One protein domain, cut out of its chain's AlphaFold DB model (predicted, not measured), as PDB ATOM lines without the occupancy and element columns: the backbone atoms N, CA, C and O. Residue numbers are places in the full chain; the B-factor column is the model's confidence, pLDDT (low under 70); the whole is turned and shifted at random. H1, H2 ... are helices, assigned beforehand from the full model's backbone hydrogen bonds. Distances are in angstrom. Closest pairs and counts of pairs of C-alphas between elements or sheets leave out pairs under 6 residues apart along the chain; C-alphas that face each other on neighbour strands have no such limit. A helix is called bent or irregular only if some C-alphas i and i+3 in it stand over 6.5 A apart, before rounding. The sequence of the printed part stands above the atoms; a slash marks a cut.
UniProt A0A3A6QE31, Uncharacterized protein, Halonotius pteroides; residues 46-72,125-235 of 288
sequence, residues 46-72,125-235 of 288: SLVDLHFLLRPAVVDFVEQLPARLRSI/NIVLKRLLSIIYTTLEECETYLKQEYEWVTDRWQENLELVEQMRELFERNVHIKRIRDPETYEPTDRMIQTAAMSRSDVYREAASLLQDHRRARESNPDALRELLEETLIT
ATOM      1  N   SER A  46      53.827  51.336 -42.362       64.69
ATOM      2  CA  SER A  46      53.693  51.502 -43.816       64.69
ATOM      3  C   SER A  46      53.869  50.177 -44.560       64.69
ATOM      4  O   SER A  46      53.246  49.950 -45.596       64.69
ATOM      5  N   LEU A  47      54.721  49.297 -44.039       67.00
ATOM      6  CA  LEU A  47      54.931  47.967 -44.591       67.00
ATOM      7  C   LEU A  47      53.726  47.058 -44.320       67.00
ATOM      8  O   LEU A  47      53.254  46.382 -45.233       67.00
ATOM      9  N   VAL A  48      53.179  47.081 -43.102       76.25
ATOM     10  CA  VAL A  48      51.927  46.376 -42.784       76.25
ATOM     11  C   VAL A  48      50.794  46.858 -43.691       76.25
ATOM     12  O   VAL A  48      50.055  46.035 -44.228       76.25
ATOM     13  N   ASP A  49      50.682  48.170 -43.913       78.62
ATOM     14  CA  ASP A  49      49.692  48.764 -44.816       78.62
ATOM     15  C   ASP A  49      49.878  48.251 -46.267       78.62
ATOM     16  O   ASP A  49      48.893  47.901 -46.925       78.62
ATOM     17  N   LEU A  50      51.123  48.115 -46.746       74.81
ATOM     18  CA  LEU A  50      51.439  47.526 -48.055       74.81
ATOM     19  C   LEU A  50      51.021  46.052 -48.141       74.81
ATOM     20  O   LEU A  50      50.281  45.684 -49.052       74.81
ATOM     21  N   HIS A  51      51.454  45.203 -47.208       75.56
ATOM     22  CA  HIS A  51      51.063  43.790 -47.222       75.56
ATOM     23  C   HIS A  51      49.545  43.639 -47.095       75.56
ATOM     24  O   HIS A  51      48.944  42.810 -47.778       75.56
ATOM     25  N   PHE A  52      48.890  44.483 -46.294       84.06
ATOM     26  CA  PHE A  52      47.436  44.497 -46.184       84.06
ATOM     27  C   PHE A  52      46.770  44.739 -47.542       84.06
ATOM     28  O   PHE A  52      45.842  44.014 -47.902       84.06
ATOM     29  N   LEU A  53      47.266  45.701 -48.322       79.94
ATOM     30  CA  LEU A  53      46.772  45.986 -49.669       79.94
ATOM     31  C   LEU A  53      46.929  44.785 -50.628       79.94
ATOM     32  O   LEU A  53      46.080  44.576 -51.494       79.94
ATOM     33  N   LEU A  54      47.985  43.985 -50.470       76.81
ATOM     34  CA  LEU A  54      48.291  42.829 -51.328       76.81
ATOM     35  C   LEU A  54      47.482  41.567 -50.991       76.81
ATOM     36  O   LEU A  54      47.556  40.570 -51.723       76.81
ATOM     37  N   ARG A  55      46.712  41.581 -49.896       83.19
ATOM     38  CA  ARG A  55      45.869  40.445 -49.514       83.19
ATOM     39  C   ARG A  55      44.829  40.157 -50.602       83.19
ATOM     40  O   ARG A  55      44.121  41.083 -51.007       83.19
ATOM     41  N   PRO A  56      44.623  38.885 -50.997       82.50
ATOM     42  CA  PRO A  56      43.594  38.519 -51.975       82.50
ATOM     43  C   PRO A  56      42.203  39.045 -51.602       82.50
ATOM     44  O   PRO A  56      41.493  39.589 -52.437       82.50
ATOM     45  N   ALA A  57      41.851  38.988 -50.313       88.94
ATOM     46  CA  ALA A  57      40.566  39.479 -49.825       88.94
ATOM     47  C   ALA A  57      40.372  40.999 -50.020       88.94
ATOM     48  O   ALA A  57      39.240  41.453 -50.197       88.94
ATOM     49  N   VAL A  58      41.451  41.790 -49.992       88.88
ATOM     50  CA  VAL A  58      41.391  43.238 -50.252       88.88
ATOM     51  C   VAL A  58      41.228  43.504 -51.746       88.88
ATOM     52  O   VAL A  58      40.388  44.327 -52.115       88.88
ATOM     53  N   VAL A  59      41.953  42.772 -52.596       83.56
ATOM     54  CA  VAL A  59      41.810  42.835 -54.062       83.56
ATOM     55  C   VAL A  59      40.374  42.506 -54.475       83.56
ATOM     56  O   VAL A  59      39.695  43.343 -55.075       83.56
ATOM     57  N   ASP A  60      39.860  41.355 -54.039       87.50
ATOM     58  CA  ASP A  60      38.500  40.891 -54.335       87.50
ATOM     59  C   ASP A  60      37.435  41.903 -53.883       87.50
ATOM     60  O   ASP A  60      36.418  42.123 -54.555       87.50
ATOM     61  N   PHE A  61      37.646  42.526 -52.720       91.88
ATOM     62  CA  PHE A  61      36.747  43.542 -52.184       91.88
ATOM     63  C   PHE A  61      36.701  44.784 -53.078       91.88
ATOM     64  O   PHE A  61      35.614  45.307 -53.360       91.88
ATOM     65  N   VAL A  62      37.870  45.251 -53.520       88.62
ATOM     66  CA  VAL A  62      38.029  46.420 -54.386       88.62
ATOM     67  C   VAL A  62      37.386  46.185 -55.754       88.62
ATOM     68  O   VAL A  62      36.586  47.015 -56.192       88.62
ATOM     69  N   GLU A  63      37.634  45.041 -56.387       86.56
ATOM     70  CA  GLU A  63      37.058  44.696 -57.696       86.56
ATOM     71  C   GLU A  63      35.523  44.713 -57.694       86.56
ATOM     72  O   GLU A  63      34.866  45.134 -58.653       86.56
ATOM     73  N   GLN A  64      34.910  44.289 -56.589       89.56
ATOM     74  CA  GLN A  64      33.452  44.225 -56.454       89.56
ATOM     75  C   GLN A  64      32.828  45.558 -56.012       89.56
ATOM     76  O   GLN A  64      31.597  45.734 -56.054       89.56
ATOM     77  N   LEU A  65      33.650  46.519 -55.586       89.31
ATOM     78  CA  LEU A  65      33.227  47.781 -54.997       89.31
ATOM     79  C   LEU A  65      32.352  48.646 -55.929       89.31
ATOM     80  O   LEU A  65      31.309  49.120 -55.454       89.31
ATOM     81  N   PRO A  66      32.649  48.824 -57.239       87.44
ATOM     82  CA  PRO A  66      31.811  49.631 -58.131       87.44
ATOM     83  C   PRO A  66      30.339  49.196 -58.157       87.44
ATOM     84  O   PRO A  66      29.429  50.034 -58.190       87.44
ATOM     85  N   ALA A  67      30.090  47.884 -58.140       87.12
ATOM     86  CA  ALA A  67      28.742  47.328 -58.144       87.12
ATOM     87  C   ALA A  67      28.055  47.529 -56.786       87.12
ATOM     88  O   ALA A  67      26.903  47.971 -56.727       87.12
ATOM     89  N   ARG A  68      28.779  47.263 -55.695       89.44
ATOM     90  CA  ARG A  68      28.265  47.309 -54.318       89.44
ATOM     91  C   ARG A  68      27.951  48.731 -53.844       89.44
ATOM     92  O   ARG A  68      26.969  48.935 -53.121       89.44
ATOM     93  N   LEU A  69      28.708  49.735 -54.302       86.94
ATOM     94  CA  LEU A  69      28.527  51.134 -53.892       86.94
ATOM     95  C   LEU A  69      27.214  51.771 -54.362       86.94
ATOM     96  O   LEU A  69      26.743  52.735 -53.759       86.94
ATOM     97  N   ARG A  70      26.578  51.228 -55.404       80.88
ATOM     98  CA  ARG A  70      25.272  51.721 -55.884       80.88
ATOM     99  C   ARG A  70      24.139  51.460 -54.893       80.88
ATOM    100  O   ARG A  70      23.099  52.105 -54.967       80.88
ATOM    101  N   SER A  71      24.335  50.506 -53.987       81.06
ATOM    102  CA  SER A  71      23.340  50.057 -53.012       81.06
ATOM    103  C   SER A  71      23.722  50.370 -51.567       81.06
ATOM    104  O   SER A  71      23.225  49.707 -50.653       81.06
ATOM    105  N   ILE A  72      24.602  51.355 -51.330       87.19
ATOM    106  CA  ILE A  72      24.927  51.716 -49.949       87.19
ATOM    107  C   ILE A  72      23.684  52.225 -49.220       87.19
ATOM    108  O   ILE A  72      22.855  52.964 -49.757       87.19
ATOM    109  N   ASN A 125      28.444  52.912 -42.934       96.06
ATOM    110  CA  ASN A 125      29.043  53.739 -43.980       96.06
ATOM    111  C   ASN A 125      30.341  54.390 -43.505       96.06
ATOM    112  O   ASN A 125      31.265  54.525 -44.300       96.06
ATOM    113  N   ILE A 126      30.429  54.767 -42.228       96.69
ATOM    114  CA  ILE A 126      31.657  55.330 -41.657       96.69
ATOM    115  C   ILE A 126      32.752  54.257 -41.597       96.69
ATOM    116  O   ILE A 126      33.895  54.537 -41.952       96.69
ATOM    117  N   VAL A 127      32.405  53.016 -41.228       97.69
ATOM    118  CA  VAL A 127      33.333  51.869 -41.279       97.69
ATOM    119  C   VAL A 127      33.832  51.635 -42.703       97.69
ATOM    120  O   VAL A 127      35.040  51.574 -42.922       97.69
ATOM    121  N   LEU A 128      32.916  51.584 -43.677       96.69
ATOM    122  CA  LEU A 128      33.270  51.454 -45.091       96.69
ATOM    123  C   LEU A 128      34.196  52.591 -45.540       96.69
ATOM    124  O   LEU A 128      35.251  52.335 -46.109       96.69
ATOM    125  N   LYS A 129      33.834  53.845 -45.255       96.50
ATOM    126  CA  LYS A 129      34.628  55.021 -45.627       96.50
ATOM    127  C   LYS A 129      36.027  54.966 -45.018       96.50
ATOM    128  O   LYS A 129      36.976  55.270 -45.729       96.50
ATOM    129  N   ARG A 130      36.169  54.532 -43.759       97.00
ATOM    130  CA  ARG A 130      37.480  54.370 -43.114       97.00
ATOM    131  C   ARG A 130      38.352  53.353 -43.841       97.00
ATOM    132  O   ARG A 130      39.501  53.671 -44.120       97.00
ATOM    133  N   LEU A 131      37.821  52.168 -44.140       96.44
ATOM    134  CA  LEU A 131      38.572  51.149 -44.875       96.44
ATOM    135  C   LEU A 131      39.007  51.678 -46.247       96.44
ATOM    136  O   LEU A 131      40.171  51.566 -46.609       96.44
ATOM    137  N   LEU A 132      38.088  52.310 -46.983       95.12
ATOM    138  CA  LEU A 132      38.401  52.882 -48.292       95.12
ATOM    139  C   LEU A 132      39.448  53.994 -48.210       95.12
ATOM    140  O   LEU A 132      40.282  54.087 -49.099       95.12
ATOM    141  N   SER A 133      39.427  54.813 -47.154       94.19
ATOM    142  CA  SER A 133      40.467  55.813 -46.902       94.19
ATOM    143  C   SER A 133      41.832  55.174 -46.670       94.19
ATOM    144  O   SER A 133      42.809  55.700 -47.181       94.19
ATOM    145  N   ILE A 134      41.906  54.070 -45.919       91.56
ATOM    146  CA  ILE A 134      43.166  53.345 -45.693       91.56
ATOM    147  C   ILE A 134      43.698  52.840 -47.031       91.56
ATOM    148  O   ILE A 134      44.783  53.240 -47.428       91.56
ATOM    149  N   ILE A 135      42.888  52.081 -47.776       90.44
ATOM    150  CA  ILE A 135      43.279  51.539 -49.087       90.44
ATOM    151  C   ILE A 135      43.728  52.660 -50.032       90.44
ATOM    152  O   ILE A 135      44.773  52.555 -50.662       90.44
ATOM    153  N   TYR A 136      42.955  53.746 -50.120       90.06
ATOM    154  CA  TYR A 136      43.268  54.881 -50.985       90.06
ATOM    155  C   TYR A 136      44.592  55.558 -50.608       90.06
ATOM    156  O   TYR A 136      45.429  55.774 -51.476       90.06
ATOM    157  N   THR A 137      44.799  55.879 -49.329       87.31
ATOM    158  CA  THR A 137      46.033  56.538 -48.880       87.31
ATOM    159  C   THR A 137      47.246  55.637 -49.089       87.31
ATOM    160  O   THR A 137      48.252  56.101 -49.616       87.31
ATOM    161  N   THR A 138      47.135  54.347 -48.763       80.69
ATOM    162  CA  THR A 138      48.206  53.376 -49.013       80.69
ATOM    163  C   THR A 138      48.520  53.281 -50.506       80.69
ATOM    164  O   THR A 138      49.687  53.291 -50.885       80.69
ATOM    165  N   LEU A 139      47.506  53.260 -51.376       77.88
ATOM    166  CA  LEU A 139      47.701  53.275 -52.829       77.88
ATOM    167  C   LEU A 139      48.415  54.542 -53.320       77.88
ATOM    168  O   LEU A 139      49.312  54.424 -54.150       77.88
ATOM    169  N   GLU A 140      48.065  55.727 -52.810       78.75
ATOM    170  CA  GLU A 140      48.768  56.978 -53.144       78.75
ATOM    171  C   GLU A 140      50.242  56.927 -52.730       78.75
ATOM    172  O   GLU A 140      51.127  57.300 -53.501       78.75
ATOM    173  N   GLU A 141      50.516  56.444 -51.519       73.31
ATOM    174  CA  GLU A 141      51.878  56.294 -50.999       73.31
ATOM    175  C   GLU A 141      52.678  55.272 -51.820       73.31
ATOM    176  O   GLU A 141      53.881  55.449 -52.045       73.31
ATOM    177  N   CYS A 142      51.995  54.247 -52.340       64.69
ATOM    178  CA  CYS A 142      52.595  53.166 -53.111       64.69
ATOM    179  C   CYS A 142      52.645  53.411 -54.632       64.69
ATOM    180  O   CYS A 142      53.304  52.653 -55.346       64.69
ATOM    181  N   GLU A 143      51.988  54.452 -55.157       65.31
ATOM    182  CA  GLU A 143      51.732  54.655 -56.597       65.31
ATOM    183  C   GLU A 143      53.005  54.595 -57.452       65.31
ATOM    184  O   GLU A 143      53.002  54.069 -58.567       65.31
ATOM    185  N   THR A 144      54.117  55.121 -56.933       56.59
ATOM    186  CA  THR A 144      55.400  55.118 -57.654       56.59
ATOM    187  C   THR A 144      55.925  53.695 -57.878       56.59
ATOM    188  O   THR A 144      56.480  53.430 -58.939       56.59
ATOM    189  N   TYR A 145      55.706  52.780 -56.930       55.56
ATOM    190  CA  TYR A 145      56.160  51.385 -57.009       55.56
ATOM    191  C   TYR A 145      55.237  50.541 -57.875       55.56
ATOM    192  O   TYR A 145      55.707  49.760 -58.697       55.56
ATOM    193  N   LEU A 146      53.923  50.764 -57.758       55.72
ATOM    194  CA  LEU A 146      52.926  50.084 -58.586       55.72
ATOM    195  C   LEU A 146      53.137  50.379 -60.081       55.72
ATOM    196  O   LEU A 146      52.897  49.525 -60.928       55.72
ATOM    197  N   LYS A 147      53.633  51.580 -60.413       54.34
ATOM    198  CA  LYS A 147      53.962  51.988 -61.789       54.34
ATOM    199  C   LYS A 147      55.315  51.490 -62.299       54.34
ATOM    200  O   LYS A 147      55.558  51.594 -63.497       54.34
ATOM    201  N   GLN A 148      56.203  51.011 -61.428       50.22
ATOM    202  CA  GLN A 148      57.560  50.597 -61.800       50.22
ATOM    203  C   GLN A 148      57.662  49.135 -62.280       50.22
ATOM    204  O   GLN A 148      58.769  48.680 -62.534       50.22
ATOM    205  N   GLU A 149      56.535  48.437 -62.491       45.62
ATOM    206  CA  GLU A 149      56.482  47.061 -63.031       45.62
ATOM    207  C   GLU A 149      57.385  46.066 -62.271       45.62
ATOM    208  O   GLU A 149      58.045  45.219 -62.871       45.62
ATOM    209  N   TYR A 150      57.437  46.150 -60.938       49.28
ATOM    210  CA  TYR A 150      58.105  45.113 -60.152       49.28
ATOM    211  C   TYR A 150      57.307  43.806 -60.200       49.28
ATOM    212  O   TYR A 150      56.139  43.808 -59.819       49.28
ATOM    213  N   GLU A 151      57.959  42.709 -60.605       44.22
ATOM    214  CA  GLU A 151      57.383  41.367 -60.841       44.22
ATOM    215  C   GLU A 151      56.405  40.895 -59.740       44.22
ATOM    216  O   GLU A 151      55.354  40.336 -60.053       44.22
ATOM    217  N   TRP A 152      56.684  41.218 -58.470       49.88
ATOM    218  CA  TRP A 152      55.875  40.839 -57.300       49.88
ATOM    219  C   TRP A 152      54.555  41.622 -57.141       49.88
ATOM    220  O   TRP A 152      53.574  41.080 -56.631       49.88
ATOM    221  N   VAL A 153      54.489  42.885 -57.586       49.38
ATOM    222  CA  VAL A 153      53.221  43.644 -57.676       49.38
ATOM    223  C   VAL A 153      52.402  43.102 -58.831       49.38
ATOM    224  O   VAL A 153      51.175  43.007 -58.745       49.38
ATOM    225  N   THR A 154      53.100  42.762 -59.913       46.78
ATOM    226  CA  THR A 154      52.497  42.319 -61.150       46.78
ATOM    227  C   THR A 154      51.662  41.068 -60.847       46.78
ATOM    228  O   THR A 154      50.476  41.167 -61.017       46.78
ATOM    229  N   ASP A 155      52.097  39.955 -60.262       53.69
ATOM    230  CA  ASP A 155      51.225  38.745 -60.205       53.69
ATOM    231  C   ASP A 155      49.848  38.866 -59.496       53.69
ATOM    232  O   ASP A 155      48.871  38.254 -59.936       53.69
ATOM    233  N   ARG A 156      49.722  39.647 -58.412       57.38
ATOM    234  CA  ARG A 156      48.439  39.832 -57.683       57.38
ATOM    235  C   ARG A 156      47.617  40.986 -58.222       57.38
ATOM    236  O   ARG A 156      46.392  40.919 -58.256       57.38
ATOM    237  N   TRP A 157      48.317  42.038 -58.624       58.69
ATOM    238  CA  TRP A 157      47.748  43.257 -59.150       58.69
ATOM    239  C   TRP A 157      48.039  43.342 -60.690       58.69
ATOM    240  O   TRP A 157      48.189  44.420 -61.254       58.69
ATOM    241  N   GLN A 158      48.061  42.226 -61.447       45.44
ATOM    242  CA  GLN A 158      48.642  42.182 -62.822       45.44
ATOM    243  C   GLN A 158      47.821  42.906 -63.885       45.44
ATOM    244  O   GLN A 158      48.356  43.346 -64.899       45.44
ATOM    245  N   GLU A 159      46.533  43.108 -63.620       50.41
ATOM    246  CA  GLU A 159      45.646  43.938 -64.445       50.41
ATOM    247  C   GLU A 159      45.517  45.393 -63.912       50.41
ATOM    248  O   GLU A 159      44.690  46.173 -64.379       50.41
ATOM    249  N   ASN A 160      46.309  45.812 -62.909       52.56
ATOM    250  CA  ASN A 160      45.830  46.784 -61.913       52.56
ATOM    251  C   ASN A 160      46.247  48.245 -62.047       52.56
ATOM    252  O   ASN A 160      45.846  49.041 -61.198       52.56
ATOM    253  N   LEU A 161      46.922  48.684 -63.108       58.81
ATOM    254  CA  LEU A 161      46.837  50.127 -63.383       58.81
ATOM    255  C   LEU A 161      45.360  50.547 -63.513       58.81
ATOM    256  O   LEU A 161      44.990  51.632 -63.072       58.81
ATOM    257  N   GLU A 162      44.502  49.644 -64.000       66.62
ATOM    258  CA  GLU A 162      43.055  49.840 -64.019       66.62
ATOM    259  C   GLU A 162      42.419  49.782 -62.623       66.62
ATOM    260  O   GLU A 162      41.558  50.610 -62.342       66.62
ATOM    261  N   LEU A 163      42.831  48.870 -61.730       69.88
ATOM    262  CA  LEU A 163      42.235  48.744 -60.390       69.88
ATOM    263  C   LEU A 163      42.647  49.887 -59.452       69.88
ATOM    264  O   LEU A 163      41.818  50.409 -58.706       69.88
ATOM    265  N   VAL A 164      43.906  50.324 -59.526       74.19
ATOM    266  CA  VAL A 164      44.418  51.489 -58.791       74.19
ATOM    267  C   VAL A 164      43.700  52.755 -59.255       74.19
ATOM    268  O   VAL A 164      43.173  53.503 -58.430       74.19
ATOM    269  N   GLU A 165      43.605  52.972 -60.571       77.31
ATOM    270  CA  GLU A 165      42.878  54.116 -61.127       77.31
ATOM    271  C   GLU A 165      41.377  54.030 -60.818       77.31
ATOM    272  O   GLU A 165      40.759  55.033 -60.466       77.31
ATOM    273  N   GLN A 166      40.786  52.832 -60.861       81.81
ATOM    274  CA  GLN A 166      39.399  52.609 -60.463       81.81
ATOM    275  C   GLN A 166      39.188  52.969 -58.992       81.81
ATOM    276  O   GLN A 166      38.208  53.643 -58.672       81.81
ATOM    277  N   MET A 167      40.085  52.569 -58.091       85.75
ATOM    278  CA  MET A 167      39.998  52.939 -56.678       85.75
ATOM    279  C   MET A 167      40.137  54.440 -56.468       85.75
ATOM    280  O   MET A 167      39.332  55.019 -55.729       85.75
ATOM    281  N   ARG A 168      41.087  55.085 -57.156       85.44
ATOM    282  CA  ARG A 168      41.239  56.545 -57.147       85.44
ATOM    283  C   ARG A 168      39.952  57.216 -57.624       85.44
ATOM    284  O   ARG A 168      39.394  58.054 -56.916       85.44
ATOM    285  N   GLU A 169      39.403  56.793 -58.760       87.50
ATOM    286  CA  GLU A 169      38.163  57.339 -59.309       87.50
ATOM    287  C   GLU A 169      36.972  57.121 -58.364       87.50
ATOM    288  O   GLU A 169      36.190  58.046 -58.107       87.50
ATOM    289  N   LEU A 170      36.825  55.922 -57.801       87.81
ATOM    290  CA  LEU A 170      35.759  55.613 -56.855       87.81
ATOM    291  C   LEU A 170      35.864  56.481 -55.603       87.81
ATOM    292  O   LEU A 170      34.866  57.069 -55.185       87.81
ATOM    293  N   PHE A 171      37.042  56.598 -55.004       88.88
ATOM    294  CA  PHE A 171      37.194  57.353 -53.769       88.88
ATOM    295  C   PHE A 171      37.046  58.865 -54.000       88.88
ATOM    296  O   PHE A 171      36.330  59.547 -53.256       88.88
ATOM    297  N   GLU A 172      37.646  59.388 -55.071       88.56
ATOM    298  CA  GLU A 172      37.672  60.819 -55.374       88.56
ATOM    299  C   GLU A 172      36.430  61.334 -56.099       88.56
ATOM    300  O   GLU A 172      36.182  62.542 -56.080       88.56
ATOM    301  N   ARG A 173      35.661  60.495 -56.802       87.38
ATOM    302  CA  ARG A 173      34.561  60.965 -57.669       87.38
ATOM    303  C   ARG A 173      33.216  60.336 -57.368       87.38
ATOM    304  O   ARG A 173      32.200  60.948 -57.712       87.38
ATOM    305  N   ASN A 174      33.156  59.187 -56.695       90.06
ATOM    306  CA  ASN A 174      31.876  58.544 -56.420       90.06
ATOM    307  C   ASN A 174      31.008  59.407 -55.488       90.06
ATOM    308  O   ASN A 174      31.375  59.742 -54.359       90.06
ATOM    309  N   VAL A 175      29.808  59.742 -55.967       86.94
ATOM    310  CA  VAL A 175      28.866  60.615 -55.253       86.94
ATOM    311  C   VAL A 175      28.433  60.042 -53.904       86.94
ATOM    312  O   VAL A 175      28.183  60.801 -52.972       86.94
ATOM    313  N   HIS A 176      28.346  58.719 -53.782       89.12
ATOM    314  CA  HIS A 176      27.928  58.053 -52.557       89.12
ATOM    315  C   HIS A 176      29.023  58.144 -51.490       89.12
ATOM    316  O   HIS A 176      28.737  58.530 -50.362       89.12
ATOM    317  N   ILE A 177      30.278  57.910 -51.877       90.31
ATOM    318  CA  ILE A 177      31.446  58.016 -50.989       90.31
ATOM    319  C   ILE A 177      31.709  59.454 -50.543       90.31
ATOM    320  O   ILE A 177      32.097  59.675 -49.398       90.31
ATOM    321  N   LYS A 178      31.459  60.441 -51.411       90.62
ATOM    322  CA  LYS A 178      31.551  61.869 -51.063       90.62
ATOM    323  C   LYS A 178      30.464  62.360 -50.112       90.62
ATOM    324  O   LYS A 178      30.627  63.407 -49.496       90.62
ATOM    325  N   ARG A 179      29.327  61.666 -50.049       89.69
ATOM    326  CA  ARG A 179      28.210  62.032 -49.166       89.69
ATOM    327  C   ARG A 179      28.368  61.494 -47.752       89.69
ATOM    328  O   ARG A 179      27.690  62.000 -46.865       89.69
ATOM    329  N   ILE A 180      29.204  60.476 -47.562       92.50
ATOM    330  CA  ILE A 180      29.602  60.010 -46.237       92.50
ATOM    331  C   ILE A 180      30.639  61.003 -45.722       92.50
ATOM    332  O   ILE A 180      31.625  61.269 -46.414       92.50
ATOM    333  N   ARG A 181      30.422  61.560 -44.531       92.81
ATOM    334  CA  ARG A 181      31.431  62.401 -43.880       92.81
ATOM    335  C   ARG A 181      32.735  61.637 -43.656       92.81
ATOM    336  O   ARG A 181      32.730  60.414 -43.500       92.81
ATOM    337  N   ASP A 182      33.835  62.368 -43.546       91.75
ATOM    338  CA  ASP A 182      35.092  61.757 -43.131       91.75
ATOM    339  C   ASP A 182      34.990  61.274 -41.665       91.75
ATOM    340  O   ASP A 182      34.406  61.976 -40.822       91.75
ATOM    341  N   PRO A 183      35.480  60.058 -41.353       92.62
ATOM    342  CA  PRO A 183      35.528  59.557 -39.983       92.62
ATOM    343  C   PRO A 183      36.403  60.454 -39.101       92.62
ATOM    344  O   PRO A 183      37.469  60.902 -39.525       92.62
ATOM    345  N   GLU A 184      35.977  60.686 -37.860       91.75
ATOM    346  CA  GLU A 184      36.822  61.352 -36.864       91.75
ATOM    347  C   GLU A 184      37.998  60.440 -36.465       91.75
ATOM    348  O   GLU A 184      37.968  59.236 -36.699       91.75
ATOM    349  N   THR A 185      39.047  60.981 -35.837       87.94
ATOM    350  CA  THR A 185      40.266  60.207 -35.521       87.94
ATOM    351  C   THR A 185      40.003  58.968 -34.658       87.94
ATOM    352  O   THR A 185      40.646  57.943 -34.855       87.94
ATOM    353  N   TYR A 186      39.063  59.043 -33.708       87.38
ATOM    354  CA  TYR A 186      38.681  57.901 -32.863       87.38
ATOM    355  C   TYR A 186      37.662  56.968 -33.537       87.38
ATOM    356  O   TYR A 186      37.268  55.953 -32.960       87.38
ATOM    357  N   GLU A 187      37.188  57.318 -34.732       91.44
ATOM    358  CA  GLU A 187      36.237  56.531 -35.493       91.44
ATOM    359  C   GLU A 187      36.939  55.677 -36.559       91.44
ATOM    360  O   GLU A 187      37.945  56.073 -37.149       91.44
ATOM    361  N   PRO A 188      36.375  54.503 -36.879       95.69
ATOM    362  CA  PRO A 188      35.160  53.923 -36.312       95.69
ATOM    363  C   PRO A 188      35.390  53.307 -34.926       95.69
ATOM    364  O   PRO A 188      36.408  52.670 -34.665       95.69
ATOM    365  N   THR A 189      34.399  53.474 -34.049       95.75
ATOM    366  CA  THR A 189      34.375  52.821 -32.731       95.75
ATOM    367  C   THR A 189      34.062  51.328 -32.860       95.75
ATOM    368  O   THR A 189      33.439  50.906 -33.839       95.75
ATOM    369  N   ASP A 190      34.389  50.527 -31.845       94.88
ATOM    370  CA  ASP A 190      34.098  49.081 -31.837       94.88
ATOM    371  C   ASP A 190      32.612  48.778 -32.043       94.88
ATOM    372  O   ASP A 190      32.242  47.850 -32.762       94.88
ATOM    373  N   ARG A 191      31.734  49.618 -31.480       96.06
ATOM    374  CA  ARG A 191      30.282  49.515 -31.679       96.06
ATOM    375  C   ARG A 191      29.902  49.678 -33.155       96.06
ATOM    376  O   ARG A 191      29.014  48.978 -33.643       96.06
ATOM    377  N   MET A 192      30.545  50.605 -33.864       97.19
ATOM    378  CA  MET A 192      30.277  50.851 -35.285       97.19
ATOM    379  C   MET A 192      30.754  49.678 -36.139       97.19
ATOM    380  O   MET A 192      30.017  49.218 -37.008       97.19
ATOM    381  N   ILE A 193      31.935  49.141 -35.830       97.06
ATOM    382  CA  ILE A 193      32.483  47.948 -36.486       97.06
ATOM    383  C   ILE A 193      31.569  46.745 -36.261       97.06
ATOM    384  O   ILE A 193      31.194  46.076 -37.219       97.06
ATOM    385  N   GLN A 194      31.118  46.512 -35.026       97.00
ATOM    386  CA  GLN A 194      30.178  45.432 -34.723       97.00
ATOM    387  C   GLN A 194      28.855  45.595 -35.487       97.00
ATOM    388  O   GLN A 194      28.301  44.620 -35.997       97.00
ATOM    389  N   THR A 195      28.360  46.829 -35.607       96.69
ATOM    390  CA  THR A 195      27.147  47.133 -36.382       96.69
ATOM    391  C   THR A 195      27.338  46.795 -37.864       96.69
ATOM    392  O   THR A 195      26.466  46.168 -38.470       96.69
ATOM    393  N   ALA A 196      28.492  47.141 -38.440       96.94
ATOM    394  CA  ALA A 196      28.848  46.803 -39.816       96.94
ATOM    395  C   ALA A 196      29.002  45.285 -40.024       96.94
ATOM    396  O   ALA A 196      28.427  44.740 -40.970       96.94
ATOM    397  N   ALA A 197      29.657  44.587 -39.094       96.81
ATOM    398  CA  ALA A 197      29.846  43.135 -39.123       96.81
ATOM    399  C   ALA A 197      28.521  42.351 -39.078       96.81
ATOM    400  O   ALA A 197      28.393  41.293 -39.690       96.81
ATOM    401  N   MET A 198      27.497  42.880 -38.399       96.75
ATOM    402  CA  MET A 198      26.155  42.276 -38.334       96.75
ATOM    403  C   MET A 198      25.230  42.701 -39.488       96.75
ATOM    404  O   MET A 198      24.052  42.327 -39.529       96.75
ATOM    405  N   SER A 199      25.720  43.506 -40.431       95.06
ATOM    406  CA  SER A 199      24.916  44.023 -41.534       95.06
ATOM    407  C   SER A 199      24.487  42.917 -42.502       95.06
ATOM    408  O   SER A 199      25.251  42.034 -42.877       95.06
ATOM    409  N   ARG A 200      23.258  43.009 -43.018       91.56
ATOM    410  CA  ARG A 200      22.774  42.103 -44.077       91.56
ATOM    411  C   ARG A 200      23.454  42.312 -45.429       91.56
ATOM    412  O   ARG A 200      23.273  41.490 -46.313       91.56
ATOM    413  N   SER A 201      24.160  43.425 -45.604       92.75
ATOM    414  CA  SER A 201      24.834  43.750 -46.856       92.75
ATOM    415  C   SER A 201      26.314  43.395 -46.755       92.75
ATOM    416  O   SER A 201      26.983  43.770 -45.789       92.75
ATOM    417  N   ASP A 202      26.778  42.639 -47.746       93.31
ATOM    418  CA  ASP A 202      28.071  41.954 -47.744       93.31
ATOM    419  C   ASP A 202      29.232  42.948 -47.724       93.31
ATOM    420  O   ASP A 202      30.152  42.783 -46.931       93.31
ATOM    421  N   VAL A 203      29.105  44.070 -48.448       95.31
ATOM    422  CA  VAL A 203      30.119  45.140 -48.467       95.31
ATOM    423  C   VAL A 203      30.437  45.680 -47.073       95.31
ATOM    424  O   VAL A 203      31.574  46.035 -46.804       95.31
ATOM    425  N   TYR A 204      29.463  45.719 -46.160       96.69
ATOM    426  CA  TYR A 204      29.712  46.191 -44.798       96.69
ATOM    427  C   TYR A 204      30.310  45.119 -43.901       96.69
ATOM    428  O   TYR A 204      31.116  45.450 -43.037       96.69
ATOM    429  N   ARG A 205      29.913  43.853 -44.087       96.31
ATOM    430  CA  ARG A 205      30.492  42.751 -43.313       96.31
ATOM    431  C   ARG A 205      31.951  42.550 -43.680       96.31
ATOM    432  O   ARG A 205      32.787  42.469 -42.790       96.31
ATOM    433  N   GLU A 206      32.245  42.545 -44.975       97.00
ATOM    434  CA  GLU A 206      33.609  42.457 -45.488       97.00
ATOM    435  C   GLU A 206      34.424  43.683 -45.082       97.00
ATOM    436  O   GLU A 206      35.518  43.520 -44.553       97.00
ATOM    437  N   ALA A 207      33.868  44.897 -45.195       97.00
ATOM    438  CA  ALA A 207      34.584  46.090 -44.752       97.00
ATOM    439  C   ALA A 207      34.916  46.061 -43.252       97.00
ATOM    440  O   ALA A 207      35.994  46.491 -42.850       97.00
ATOM    441  N   ALA A 208      34.005  45.552 -42.417       97.62
ATOM    442  CA  ALA A 208      34.261  45.382 -40.991       97.62
ATOM    443  C   ALA A 208      35.352  44.338 -40.724       97.62
ATOM    444  O   ALA A 208      36.222  44.598 -39.900       97.62
ATOM    445  N   SER A 209      35.315  43.201 -41.426       96.62
ATOM    446  CA  SER A 209      36.316  42.134 -41.302       96.62
ATOM    447  C   SER A 209      37.704  42.632 -41.692       96.62
ATOM    448  O   SER A 209      38.613  42.610 -40.873       96.62
ATOM    449  N   LEU A 210      37.840  43.193 -42.897       96.19
ATOM    450  CA  LEU A 210      39.115  43.701 -43.408       96.19
ATOM    451  C   LEU A 210      39.688  44.806 -42.517       96.19
ATOM    452  O   LEU A 210      40.887  44.832 -42.257       96.19
ATOM    453  N   LEU A 211      38.838  45.700 -42.000       95.81
ATOM    454  CA  LEU A 211      39.287  46.744 -41.081       95.81
ATOM    455  C   LEU A 211      39.741  46.181 -39.724       95.81
ATOM    456  O   LEU A 211      40.640  46.747 -39.104       95.81
ATOM    457  N   GLN A 212      39.118  45.109 -39.233       94.06
ATOM    458  CA  GLN A 212      39.555  44.443 -38.004       94.06
ATOM    459  C   GLN A 212      40.892  43.734 -38.197       94.06
ATOM    460  O   GLN A 212      41.759  43.870 -37.335       94.06
ATOM    461  N   ASP A 213      41.072  43.036 -39.316       91.00
ATOM    462  CA  ASP A 213      42.330  42.362 -39.641       91.00
ATOM    463  C   ASP A 213      43.470  43.377 -39.761       91.00
ATOM    464  O   ASP A 213      44.516  43.214 -39.139       91.00
ATOM    465  N   HIS A 214      43.221  44.484 -40.471       90.62
ATOM    466  CA  HIS A 214      44.157  45.603 -40.585       90.62
ATOM    467  C   HIS A 214      44.577  46.157 -39.220       90.62
ATOM    468  O   HIS A 214      45.766  46.305 -38.949       90.62
ATOM    469  N   ARG A 215      43.610  46.416 -38.328       90.31
ATOM    470  CA  ARG A 215      43.902  46.913 -36.974       90.31
ATOM    471  C   ARG A 215      44.742  45.936 -36.169       90.31
ATOM    472  O   ARG A 215      45.685  46.369 -35.525       90.31
ATOM    473  N   ARG A 216      44.429  44.640 -36.222       86.44
ATOM    474  CA  ARG A 216      45.203  43.618 -35.501       86.44
ATOM    475  C   ARG A 216      46.632  43.530 -36.015       86.44
ATOM    476  O   ARG A 216      47.546  43.478 -35.200       86.44
ATOM    477  N   ALA A 217      46.820  43.547 -37.333       77.94
ATOM    478  CA  ALA A 217      48.150  43.530 -37.931       77.94
ATOM    479  C   ALA A 217      48.964  44.772 -37.529       77.94
ATOM    480  O   ALA A 217      50.129  44.653 -37.168       77.94
ATOM    481  N   ARG A 218      48.334  45.955 -37.506       80.06
ATOM    482  CA  ARG A 218      48.983  47.213 -37.099       80.06
ATOM    483  C   ARG A 218      49.230  47.328 -35.592       80.06
ATOM    484  O   ARG A 218      50.166  47.985 -35.166       80.06
ATOM    485  N   GLU A 219      48.420  46.670 -34.770       79.94
ATOM    486  CA  GLU A 219      48.675  46.493 -33.330       79.94
ATOM    487  C   GLU A 219      49.763  45.432 -33.059       79.94
ATOM    488  O   GLU A 219      49.936  44.994 -31.919       79.94
ATOM    489  N   SER A 220      50.480  45.013 -34.107       66.19
ATOM    490  CA  SER A 220      51.525  43.996 -34.099       66.19
ATOM    491  C   SER A 220      51.058  42.676 -33.490       66.19
ATOM    492  O   SER A 220      51.799  42.009 -32.780       66.19
ATOM    493  N   ASN A 221      49.805  42.274 -33.716       74.50
ATOM    494  CA  ASN A 221      49.357  40.967 -33.256       74.50
ATOM    495  C   ASN A 221      50.107  39.862 -34.035       74.50
ATOM    496  O   ASN A 221      49.989  39.830 -35.261       74.50
ATOM    497  N   PRO A 222      50.838  38.951 -33.363       67.81
ATOM    498  CA  PRO A 222      51.725  38.001 -34.036       67.81
ATOM    499  C   PRO A 222      50.967  37.033 -34.947       67.81
ATOM    500  O   PRO A 222      51.408  36.769 -36.059       67.81
ATOM    501  N   ASP A 223      49.785  36.572 -34.531       76.00
ATOM    502  CA  ASP A 223      48.962  35.685 -35.359       76.00
ATOM    503  C   ASP A 223      48.449  36.403 -36.616       76.00
ATOM    504  O   ASP A 223      48.463  35.830 -37.702       76.00
ATOM    505  N   ALA A 224      48.040  37.670 -36.484       78.94
ATOM    506  CA  ALA A 224      47.580  38.473 -37.616       78.94
ATOM    507  C   ALA A 224      48.719  38.838 -38.580       78.94
ATOM    508  O   ALA A 224      48.503  38.870 -39.787       78.94
ATOM    509  N   LEU A 225      49.921  39.111 -38.063       71.69
ATOM    510  CA  LEU A 225      51.114  39.341 -38.881       71.69
ATOM    511  C   LEU A 225      51.530  38.070 -39.620       71.69
ATOM    512  O   LEU A 225      51.792  38.134 -40.817       71.69
ATOM    513  N   ARG A 226      51.509  36.917 -38.942       75.44
ATOM    514  CA  ARG A 226      51.770  35.617 -39.565       75.44
ATOM    515  C   ARG A 226      50.800  35.363 -40.716       75.44
ATOM    516  O   ARG A 226      51.243  35.146 -41.836       75.44
ATOM    517  N   GLU A 227      49.494  35.472 -40.466       81.62
ATOM    518  CA  GLU A 227      48.452  35.304 -41.493       81.62
ATOM    519  C   GLU A 227      48.666  36.269 -42.674       81.62
ATOM    520  O   GLU A 227      48.604  35.873 -43.838       81.62
ATOM    521  N   LEU A 228      48.994  37.530 -42.379       79.81
ATOM    522  CA  LEU A 228      49.262  38.549 -43.387       79.81
ATOM    523  C   LEU A 228      50.465  38.197 -44.276       79.81
ATOM    524  O   LEU A 228      50.380  38.299 -45.504       79.81
ATOM    525  N   LEU A 229      51.583  37.794 -43.674       72.25
ATOM    526  CA  LEU A 229      52.810  37.435 -44.387       72.25
ATOM    527  C   LEU A 229      52.638  36.123 -45.163       72.25
ATOM    528  O   LEU A 229      53.054  36.037 -46.320       72.25
ATOM    529  N   GLU A 230      51.951  35.133 -44.589       76.31
ATOM    530  CA  GLU A 230      51.620  33.872 -45.260       76.31
ATOM    531  C   GLU A 230      50.857  34.097 -46.567       76.31
ATOM    532  O   GLU A 230      51.213  33.498 -47.587       76.31
ATOM    533  N   GLU A 231      49.849  34.973 -46.553       75.38
ATOM    534  CA  GLU A 231      49.002  35.272 -47.712       75.38
ATOM    535  C   GLU A 231      49.714  36.090 -48.801       75.38
ATOM    536  O   GLU A 231      49.312  36.054 -49.975       75.38
ATOM    537  N   THR A 232      50.746  36.851 -48.437       72.19
ATOM    538  CA  THR A 232      51.345  37.870 -49.314       72.19
ATOM    539  C   THR A 232      52.718  37.487 -49.860       72.19
ATOM    540  O   THR A 232      52.985  37.809 -51.012       72.19
ATOM    541  N   LEU A 233      53.529  36.714 -49.131       67.19
ATOM    542  CA  LEU A 233      54.891  36.305 -49.524       67.19
ATOM    543  C   LEU A 233      54.938  34.992 -50.335       67.19
ATOM    544  O   LEU A 233      55.793  34.135 -50.114       67.19
ATOM    545  N   ILE A 234      53.930  34.727 -51.171       53.75
ATOM    546  CA  ILE A 234      53.668  33.390 -51.753       53.75
ATOM    547  C   ILE A 234      54.649  33.000 -52.883       53.75
ATOM    548  O   ILE A 234      54.553  31.889 -53.410       53.75
ATOM    549  N   THR A 235      55.618  33.842 -53.250       51.72
ATOM    550  CA  THR A 235      56.526  33.557 -54.372       51.72
ATOM    551  C   THR A 235      57.879  32.982 -53.916       51.72
ATOM    552  O   THR A 235      58.314  33.250 -52.800       51.72
TER     553      THR A 235
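Overview. This is residues 46 to 72 and 125 to 235 of the 288 residues of an uncharacterized protein of Halonotius pteroides (UniProt A0A3A6QE31). The two long helices H3 and H8 meet near their starts and spread as a V, with H1 across the open end and H7 packed on both at the narrow end. H2 packs on H8 and H5 on H3, while H9 folds back from the end of H8 to H1, and H4 lies far from the core. The printed part has 138 residues with nine named helices, H1 to H9 in order, and no named strand: all helix, mostly crossed. It is compact, with a radius of gyration of the C-alphas of 14.6 A and spans of 38 by 35 by 26 A.

Along the chain. H1, residues 46 to 54, begins at C-alpha 46 (53.693, 51.502, -43.816). H2, residues 56 to 71, is 23.3 A long and irregular, C-alphas 63 and 66 being 7.2 A apart, with a kink of 56 degrees near residue 65. H3, residues 125 to 146, is 28.2 A long and irregular, C-alphas 141 and 144 being 7.6 A apart, with a kink of 41 degrees near residue 140. H4 is residues 151 to 156, H5 residues 161 to 173, 17.3 A long, H6 residues 175 to 179 and H7 residues 190 to 197. H8, residues 202 to 218, is 24.0 A long, and H9, residues 222 to 232, is 15.3 A long and ends at C-alpha 232 (51.345, 37.870, -49.314).

Arrangement. H8 is the hub, touching five helices. It touches H3 through residues 125 to 131 of H3, with Leu 128 and Ala 207 the closest C-alphas at 5.5 A, at a steep tilt of 60 degrees, the same way. H7 and H8 form a hairpin, with the C-alphas of Ala 197 and Arg 205 closest at 4.3 A. H8 touches H2 with residues 203 to 210, closest at Arg 68 and Val 203, 6.5 A between C-alphas. H1 touches H3, about perpendicular at 79 degrees, the C-alphas of Asp 49 and Thr 138 being closest at 6.4 A. H9 touches H1, closest at the C-alphas of Leu 54 and Thr 232, 6.2 A. H5 touches H3, closest at the C-alphas of Tyr 136 and Arg 168, 6.7 A. H5 and H6 touch only at the corner, closest at the C-alphas of Phe 171 and Ile 177, 6.4 A. H4 touches no helix; H4 and H8 are apart. Every O i to N i+4 pair is within hydrogen-bond range in H1, H5, H6, H7, H8 and H9, against 8 of 12 in H2, 16 of 18 in H3 and 1 of 2 in H4.

Size, cuts and confidence. The C-alphas of Glu 149 and Arg 191, the two farthest apart, are 40.9 A apart. Residues 73 to 124 are not printed, and C-alphas 72 and 125 are 7.5 A apart across the cut. Of the links that are printed whole, H6 to H7 is short and the others are tight. The mean pLDDT of the printed part is 81.3, and 29 residues are under 70, among them residues 142 to 163.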